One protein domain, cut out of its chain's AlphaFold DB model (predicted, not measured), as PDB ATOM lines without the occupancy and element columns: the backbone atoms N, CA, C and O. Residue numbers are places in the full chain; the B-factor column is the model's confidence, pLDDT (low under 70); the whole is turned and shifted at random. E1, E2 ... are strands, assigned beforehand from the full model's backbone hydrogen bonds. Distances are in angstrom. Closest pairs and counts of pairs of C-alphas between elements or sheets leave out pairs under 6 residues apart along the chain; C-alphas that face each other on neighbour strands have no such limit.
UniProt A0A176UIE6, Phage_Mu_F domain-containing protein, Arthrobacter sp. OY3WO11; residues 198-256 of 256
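AT A GLANCE: This is residues 198 to 256 of the 256 residues of the protein "Phage_Mu_F domain-containing protein" of Arthrobacter sp. OY3WO11 (UniProt A0A176UIE6). A flat domain with little regular structure: a tiny hairpin of two short strands, E1 and E2, at one end, and two long loops, residues 201 to 219 and 223 to 256, that run out from it and fold back. Within the second loop, residues 233 to 234 pair antiparallel with residues 243 to 244. The printed part has 59 residues and no named helix; its class is all strand, though E1 and E2 hold only 6 residues. It is compact, with a radius of gyration of the C-alphas of 11.6 A and spans of 31 by 28 by 15 A.

IN THESE COORDINATES: E1, residues 198 to 200, begins at C-alpha 198 (-33.955, 45.773, -41.030). E2, residues 220 to 222, ends at C-alpha 222 (-32.810, 46.189, -44.914). They measure 6.9 A and 7.0 A.

HOW THE PARTS SIT: E1 and E2 form an antiparallel hairpin, their directions at 152 degrees. C-alphas 198 and 222 face each other at 4.1 A. N 199 and O 221 are within hydrogen-bond range at 2.8 A.

THE WHOLE: The farthest C-alphas, of Ala 198 and Asp 240, are 30.8 A apart. The link from E1 to E2 is long, 19 residues. The printed part has no cut; residues 252 to 256 have pLDDT under 70.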
ATOM      1  N   ALA A 198     -32.931  46.222 -40.096       88.75
ATOM      2  CA  ALA A 198     -33.955  45.773 -41.030       88.75
ATOM      3  C   ALA A 198     -35.334  46.347 -40.678       88.75
ATOM      4  O   ALA A 198     -35.513  47.059 -39.694       88.75
ATOM      5  N   LYS A 199     -36.296  46.116 -41.565       88.19
ATOM      6  CA  LYS A 199     -37.704  46.429 -41.360       88.19
ATOM      7  C   LYS A 199     -38.552  45.328 -41.968       88.19
ATOM      8  O   LYS A 199     -38.150  44.721 -42.962       88.19
ATOM      9  N   GLU A 200     -39.743  45.125 -41.424       88.12
ATOM     10  CA  GLU A 200     -40.636  44.051 -41.836       88.12
ATOM     11  C   GLU A 200     -42.044  44.567 -42.128       88.12
ATOM     12  O   GLU A 200     -42.619  45.403 -41.433       88.12
ATOM     13  N   TRP A 201     -42.629  44.040 -43.193       87.88
ATOM     14  CA  TRP A 201     -43.993  44.333 -43.559       87.88
ATOM     15  C   TRP A 201     -44.968  43.615 -42.634       87.88
ATOM     16  O   TRP A 201     -45.120  42.403 -42.700       87.88
ATOM     17  N   PHE A 202     -45.662  44.386 -41.804       86.62
ATOM     18  CA  PHE A 202     -46.679  43.881 -40.888       86.62
ATOM     19  C   PHE A 202     -48.091  44.263 -41.339       86.62
ATOM     20  O   PHE A 202     -48.338  45.352 -41.870       86.62
ATOM     21  N   THR A 203     -49.032  43.356 -41.115       84.50
ATOM     22  CA  THR A 203     -50.465  43.531 -41.330       84.50
ATOM     23  C   THR A 203     -51.221  43.089 -40.080       84.50
ATOM     24  O   THR A 203     -50.832  42.130 -39.429       84.50
ATOM     25  N   ALA A 204     -52.349  43.736 -39.774       74.12
ATOM     26  CA  ALA A 204     -53.171  43.418 -38.598       74.12
ATOM     27  C   ALA A 204     -53.921  42.062 -38.688       74.12
ATOM     28  O   ALA A 204     -54.862  41.839 -37.932       74.12
ATOM     29  N   LYS A 205     -53.565  41.199 -39.661       76.00
ATOM     30  CA  LYS A 205     -54.142  39.869 -39.964       76.00
ATOM     31  C   LYS A 205     -55.678  39.761 -39.842       76.00
ATOM     32  O   LYS A 205     -56.211  38.694 -39.547       76.00
ATOM     33  N   ASP A 206     -56.398  40.853 -40.099       78.94
ATOM     34  CA  ASP A 206     -57.857  40.908 -40.028       78.94
ATOM     35  C   ASP A 206     -58.524  40.679 -41.397       78.94
ATOM     36  O   ASP A 206     -57.893  40.652 -42.453       78.94
ATOM     37  N   GLU A 207     -59.847  40.534 -41.390       75.12
ATOM     38  CA  GLU A 207     -60.668  40.341 -42.596       75.12
ATOM     39  C   GLU A 207     -60.626  41.520 -43.590       75.12
ATOM     40  O   GLU A 207     -61.165  41.425 -44.693       75.12
ATOM     41  N   ARG A 208     -60.014  42.647 -43.207       78.69
ATOM     42  CA  ARG A 208     -59.880  43.858 -44.026       78.69
ATOM     43  C   ARG A 208     -58.489  43.975 -44.637       78.69
ATOM     44  O   ARG A 208     -58.241  44.941 -45.369       78.69
ATOM     45  N   VAL A 209     -57.593  43.023 -44.371       81.31
ATOM     46  CA  VAL A 209     -56.283  42.966 -45.012       81.31
ATOM     47  C   VAL A 209     -56.477  42.883 -46.522       81.31
ATOM     48  O   VAL A 209     -57.112  41.986 -47.073       81.31
ATOM     49  N   CYS A 210     -55.939  43.890 -47.198       82.25
ATOM     50  CA  CYS A 210     -55.984  44.011 -48.645       82.25
ATOM     51  C   CYS A 210     -55.325  42.778 -49.304       82.25
ATOM     52  O   CYS A 210     -54.249  42.380 -48.844       82.25
ATOM     53  N   PRO A 211     -55.876  42.233 -50.410       86.62
ATOM     54  CA  PRO A 211     -55.325  41.051 -51.087       86.62
ATOM     55  C   PRO A 211     -53.864  41.188 -51.530       86.62
ATOM     56  O   PRO A 211     -53.161  40.199 -51.669       86.62
ATOM     57  N   TYR A 212     -53.379  42.420 -51.717       87.81
ATOM     58  CA  TYR A 212     -51.971  42.690 -52.023       87.81
ATOM     59  C   TYR A 212     -51.092  42.803 -50.768       87.81
ATOM     60  O   TYR A 212     -49.885  42.604 -50.833       87.81
ATOM     61  N   CYS A 213     -51.668  43.162 -49.621       86.00
ATOM     62  CA  CYS A 213     -50.915  43.397 -48.391       86.00
ATOM     63  C   CYS A 213     -50.696  42.115 -47.587       86.00
ATOM     64  O   CYS A 213     -49.625  41.960 -47.017       86.00
ATOM     65  N   GLY A 214     -51.682  41.214 -47.538       87.31
ATOM     66  CA  GLY A 214     -51.583  39.959 -46.778       87.31
ATOM     67  C   GLY A 214     -50.387  39.093 -47.191       87.31
ATOM     68  O   GLY A 214     -49.593  38.732 -46.329       87.31
ATOM     69  N   PRO A 215     -50.163  38.856 -48.497       89.44
ATOM     70  CA  PRO A 215     -49.004  38.102 -48.989       89.44
ATOM     71  C   PRO A 215     -47.643  38.755 -48.711       89.44
ATOM     72  O   PRO A 215     -46.604  38.135 -48.923       89.44
ATOM     73  N   MET A 216     -47.633  40.020 -48.286       89.50
ATOM     74  CA  MET A 216     -46.419  40.733 -47.903       89.50
ATOM     75  C   MET A 216     -46.122  40.621 -46.405       89.50
ATOM     76  O   MET A 216     -45.012  40.967 -46.018       89.50
ATOM     77  N   ASP A 217     -47.061  40.144 -45.579       88.62
ATOM     78  CA  ASP A 217     -46.861  39.992 -44.135       88.62
ATOM     79  C   ASP A 217     -45.606  39.161 -43.820       88.62
ATOM     80  O   ASP A 217     -45.370  38.114 -44.423       88.62
ATOM     81  N   GLY A 218     -44.766  39.649 -42.909       88.25
ATOM     82  CA  GLY A 218     -43.513  38.995 -42.532       88.25
ATOM     83  C   GLY A 218     -42.354  39.216 -43.505       88.25
ATOM     84  O   GLY A 218     -41.239  38.758 -43.249       88.25
ATOM     85  N   LYS A 219     -42.554  39.915 -44.632       90.25
ATOM     86  CA  LYS A 219     -41.453  40.195 -45.562       90.25
ATOM     87  C   LYS A 219     -40.493  41.204 -44.942       90.25
ATOM     88  O   LYS A 219     -40.890  42.326 -44.652       90.25
ATOM     89  N   VAL A 220     -39.222  40.828 -44.832       89.81
ATOM     90  CA  VAL A 220     -38.152  41.661 -44.266       89.81
ATOM     91  C   VAL A 220     -37.275  42.227 -45.384       89.81
ATOM     92  O   VAL A 220     -36.948  41.529 -46.348       89.81
ATOM     93  N   VAL A 221     -36.871  43.487 -45.254       90.62
ATOM     94  CA  VAL A 221     -35.831  44.131 -46.073       90.62
ATOM     95  C   VAL A 221     -34.899  44.933 -45.169       90.62
ATOM     96  O   VAL A 221     -35.283  45.298 -44.062       90.62
ATOM     97  N   ASP A 222     -33.695  45.264 -45.637       90.62
ATOM     98  CA  ASP A 222     -32.810  46.189 -44.914       90.62
ATOM     99  C   ASP A 222     -33.539  47.511 -44.599       90.62
ATOM    100  O   ASP A 222     -34.441  47.923 -45.337       90.62
ATOM    101  N   LEU A 223     -33.123  48.237 -43.558       87.31
ATOM    102  CA  LEU A 223     -33.789  49.479 -43.137       87.31
ATOM    103  C   LEU A 223     -33.961  50.485 -44.298       87.31
ATOM    104  O   LEU A 223     -35.021  51.097 -44.473       87.31
ATOM    105  N   THR A 224     -32.935  50.607 -45.144       86.25
ATOM    106  CA  THR A 224     -32.942  51.460 -46.352       86.25
ATOM    107  C   THR A 224     -33.387  50.726 -47.624       86.25
ATOM    108  O   THR A 224     -33.473  51.321 -48.698       86.25
ATOM    109  N   GLY A 225     -33.696  49.437 -47.505       87.19
ATOM    110  CA  GLY A 225     -34.195  48.583 -48.569       87.19
ATOM    111  C   GLY A 225     -35.599  48.967 -49.035       87.19
ATOM    112  O   GLY A 225     -36.370  49.651 -48.351       87.19
ATOM    113  N   ARG A 226     -35.932  48.504 -50.240       89.56
ATOM    114  CA  ARG A 226     -37.220  48.727 -50.904       89.56
ATOM    115  C   ARG A 226     -37.998  47.423 -50.963       89.56
ATOM    116  O   ARG A 226     -37.429  46.391 -51.300       89.56
ATOM    117  N   TYR A 227     -39.304  47.495 -50.730       88.81
ATOM    118  CA  TYR A 227     -40.211  46.380 -51.000       88.81
ATOM    119  C   TYR A 227     -40.523  46.257 -52.486       88.81
ATOM    120  O   TYR A 227     -40.575  45.144 -53.005       88.81
ATOM    121  N   PHE A 228     -40.696  47.407 -53.143       89.44
ATOM    122  CA  PHE A 228     -40.954  47.514 -54.574       89.44
ATOM    123  C   PHE A 228     -40.298  48.763 -55.162       89.44
ATOM    124  O   PHE A 228     -40.209  49.815 -54.517       89.44
ATOM    125  N   ASN A 229     -39.873  48.672 -56.415       89.94
ATOM    126  CA  ASN A 229     -39.413  49.800 -57.201       89.94
ATOM    127  C   ASN A 229     -40.556  50.475 -57.957       89.94
ATOM    128  O   ASN A 229     -41.570  49.872 -58.302       89.94
ATOM    129  N   LYS A 230     -40.364  51.763 -58.259       87.12
ATOM    130  CA  LYS A 230     -41.249  52.470 -59.175       87.12
ATOM    131  C   LYS A 230     -41.224  51.780 -60.542       87.12
ATOM    132  O   LYS A 230     -40.164  51.682 -61.154       87.12
ATOM    133  N   GLY A 231     -42.401  51.406 -61.033       88.31
ATOM    134  CA  GLY A 231     -42.585  50.686 -62.292       88.31
ATOM    135  C   GLY A 231     -42.767  49.180 -62.126       88.31
ATOM    136  O   GLY A 231     -43.069  48.518 -63.115       88.31
ATOM    137  N   ASP A 232     -42.630  48.653 -60.906       90.56
ATOM    138  CA  ASP A 232     -42.934  47.253 -60.633       90.56
ATOM    139  C   ASP A 232     -44.432  46.969 -60.821       90.56
ATOM    140  O   ASP A 232     -45.301  47.835 -60.643       90.56
ATOM    141  N   GLU A 233     -44.727  45.721 -61.158       91.12
ATOM    142  CA  GLU A 233     -46.073  45.170 -61.216       91.12
ATOM    143  C   GLU A 233     -46.146  44.001 -60.232       91.12
ATOM    144  O   GLU A 233     -45.290  43.116 -60.253       91.12
ATOM    145  N   PHE A 234     -47.132  44.027 -59.337       89.38
ATOM    146  CA  PHE A 234     -47.292  43.020 -58.294       89.38
ATOM    147  C   PHE A 234     -48.700  42.434 -58.332       89.38
ATOM    148  O   PHE A 234     -49.688  43.163 -58.245       89.38
ATOM    149  N   GLN A 235     -48.786  41.113 -58.452       91.88
ATOM    150  CA  GLN A 235     -50.044  40.380 -58.437       91.88
ATOM    151  C   GLN A 235     -49.857  39.084 -57.645       91.88
ATOM    152  O   GLN A 235     -49.294  38.132 -58.186       91.88
ATOM    153  N   PRO A 236     -50.264  39.047 -56.368       88.94
ATOM    154  CA  PRO A 236     -50.366  37.793 -55.641       88.94
ATOM    155  C   PRO A 236     -51.610  37.009 -56.078       88.94
ATOM    156  O   PRO A 236     -52.511  37.571 -56.706       88.94
ATOM    157  N   ASP A 237     -51.662  35.723 -55.736       88.31
ATOM    158  CA  ASP A 237     -52.728  34.807 -56.164       88.31
ATOM    159  C   ASP A 237     -54.119  35.256 -55.683       88.31
ATOM    160  O   ASP A 237     -55.124  35.030 -56.356       88.31
ATOM    161  N   GLU A 238     -54.183  35.945 -54.543       84.19
ATOM    162  CA  GLU A 238     -55.406  36.486 -53.951       84.19
ATOM    163  C   GLU A 238     -55.929  37.744 -54.671       84.19
ATOM    164  O   GLU A 238     -57.019  38.228 -54.354       84.19
ATOM    165  N   ALA A 239     -55.172  38.306 -55.621       85.75
ATOM    166  CA  ALA A 239     -55.525  39.528 -56.333       85.75
ATOM    167  C   ALA A 239     -56.031  39.276 -57.764       85.75
ATOM    168  O   ALA A 239     -55.309  38.798 -58.642       85.75
ATOM    169  N   ASP A 240     -57.248  39.755 -58.043       88.00
ATOM    170  CA  ASP A 240     -57.891  39.640 -59.362       88.00
ATOM    171  C   ASP A 240     -57.162  40.400 -60.485       88.00
ATOM    172  O   ASP A 240     -57.308  40.083 -61.667       88.00
ATOM    173  N   THR A 241     -56.411  41.448 -60.142       89.94
ATOM    174  CA  THR A 241     -55.737  42.320 -61.115       89.94
ATOM    175  C   THR A 241     -54.324  42.662 -60.655       89.94
ATOM    176  O   THR A 241     -54.044  42.609 -59.463       89.94
ATOM    177  N   PRO A 242     -53.413  43.033 -61.565       88.69
ATOM    178  CA  PRO A 242     -52.087  43.471 -61.165       88.69
ATOM    179  C   PRO A 242     -52.090  44.888 -60.583       88.69
ATOM    180  O   PRO A 242     -52.645  45.830 -61.166       88.69
ATOM    181  N   LEU A 243     -51.383  45.066 -59.466       85.75
ATOM    182  CA  LEU A 243     -51.094  46.368 -58.885       85.75
ATOM    183  C   LEU A 243     -49.873  46.988 -59.572       85.75
ATOM    184  O   LEU A 243     -48.748  46.511 -59.432       85.75
ATOM    185  N   LYS A 244     -50.093  48.093 -60.292       88.00
ATOM    186  CA  LYS A 244     -49.034  48.837 -60.991       88.00
ATOM    187  C   LYS A 244     -48.450  49.940 -60.111       88.00
ATOM    188  O   LYS A 244     -49.122  50.932 -59.816       88.00
ATOM    189  N   LEU A 245     -47.176  49.824 -59.756       84.69
ATOM    190  CA  LEU A 245     -46.487  50.697 -58.803       84.69
ATOM    191  C   LEU A 245     -45.794  51.873 -59.500       84.69
ATOM    192  O   LEU A 245     -44.598  52.114 -59.376       84.69
ATOM    193  N   ASN A 246     -46.570  52.646 -60.258       81.94
ATOM    194  CA  ASN A 246     -46.036  53.678 -61.158       81.94
ATOM    195  C   ASN A 246     -45.825  55.046 -60.502       81.94
ATOM    196  O   ASN A 246     -45.361  55.983 -61.158       81.94
ATOM    197  N   TYR A 247     -46.186  55.193 -59.229       71.44
ATOM    198  CA  TYR A 247     -46.128  56.478 -58.545       71.44
ATOM    199  C   TYR A 247     -44.734  56.741 -57.950       71.44
ATOM    200  O   TYR A 247     -44.068  57.706 -58.339       71.44
ATOM    201  N   GLU A 248     -44.267  55.862 -57.059       73.81
ATOM    202  CA  GLU A 248     -42.981  55.957 -56.352       73.81
ATOM    203  C   GLU A 248     -42.490  54.576 -55.888       73.81
ATOM    204  O   GLU A 248     -43.223  53.594 -55.998       73.81
ATOM    205  N   HIS A 249     -41.246  54.499 -55.402       80.50
ATOM    206  CA  HIS A 249     -40.737  53.294 -54.741       80.50
ATOM    207  C   HIS A 249     -41.527  53.041 -53.450       80.50
ATOM    208  O   HIS A 249     -41.858  53.988 -52.734       80.50
ATOM    209  N   ILE A 250     -41.798  51.777 -53.129       78.81
ATOM    210  CA  ILE A 250     -42.404  51.408 -51.850       78.81
ATOM    211  C   ILE A 250     -41.289  51.059 -50.879       78.81
ATOM    212  O   ILE A 250     -40.711  49.972 -50.906       78.81
ATOM    213  N   GLU A 251     -40.991  52.026 -50.024       75.31
ATOM    214  CA  GLU A 251     -39.997  51.911 -48.958       75.31
ATOM    215  C   GLU A 251     -40.666  51.721 -47.594       75.31
ATOM    216  O   GLU A 251     -40.066  51.136 -46.697       75.31
ATOM    217  N   GLY A 252     -41.895  52.216 -47.422       62.00
ATOM    218  CA  GLY A 252     -42.611  52.186 -46.153       62.00
ATOM    219  C   GLY A 252     -43.210  50.819 -45.842       62.00
ATOM    220  O   GLY A 252     -44.032  50.323 -46.605       62.00
ATOM    221  N   ALA A 253     -42.824  50.276 -44.694       53.66
ATOM    222  CA  ALA A 253     -43.588  49.331 -43.897       53.66
ATOM    223  C   ALA A 253     -43.165  49.512 -42.426       53.66
ATOM    224  O   ALA A 253     -42.272  50.321 -42.146       53.66
ATOM    225  N   PHE A 254     -43.821  48.801 -41.511       49.16
ATOM    226  CA  PHE A 254     -43.429  48.721 -40.101       49.16
ATOM    227  C   PHE A 254     -41.942  48.297 -39.966       49.16
ATOM    228  O   PHE A 254     -41.379  47.746 -40.911       49.16
ATOM    229  N   ALA A 255     -41.257  48.602 -38.856       38.31
ATOM    230  CA  ALA A 255     -39.901  48.074 -38.630       38.31
ATOM    231  C   ALA A 255     -39.847  47.078 -37.498       38.31
ATOM    232  O   ALA A 255     -40.544  47.235 -36.496       38.31
ATOM    233  N   PHE A 256     -38.958  46.110 -37.718       45.16
ATOM    234  CA  PHE A 256     -38.573  45.015 -36.853       45.16
ATOM    235  C   PHE A 256     -37.132  44.619 -37.179       45.16
ATOM    236  O   PHE A 256     -36.797  44.602 -38.390       45.16
TER     237      PHE A 256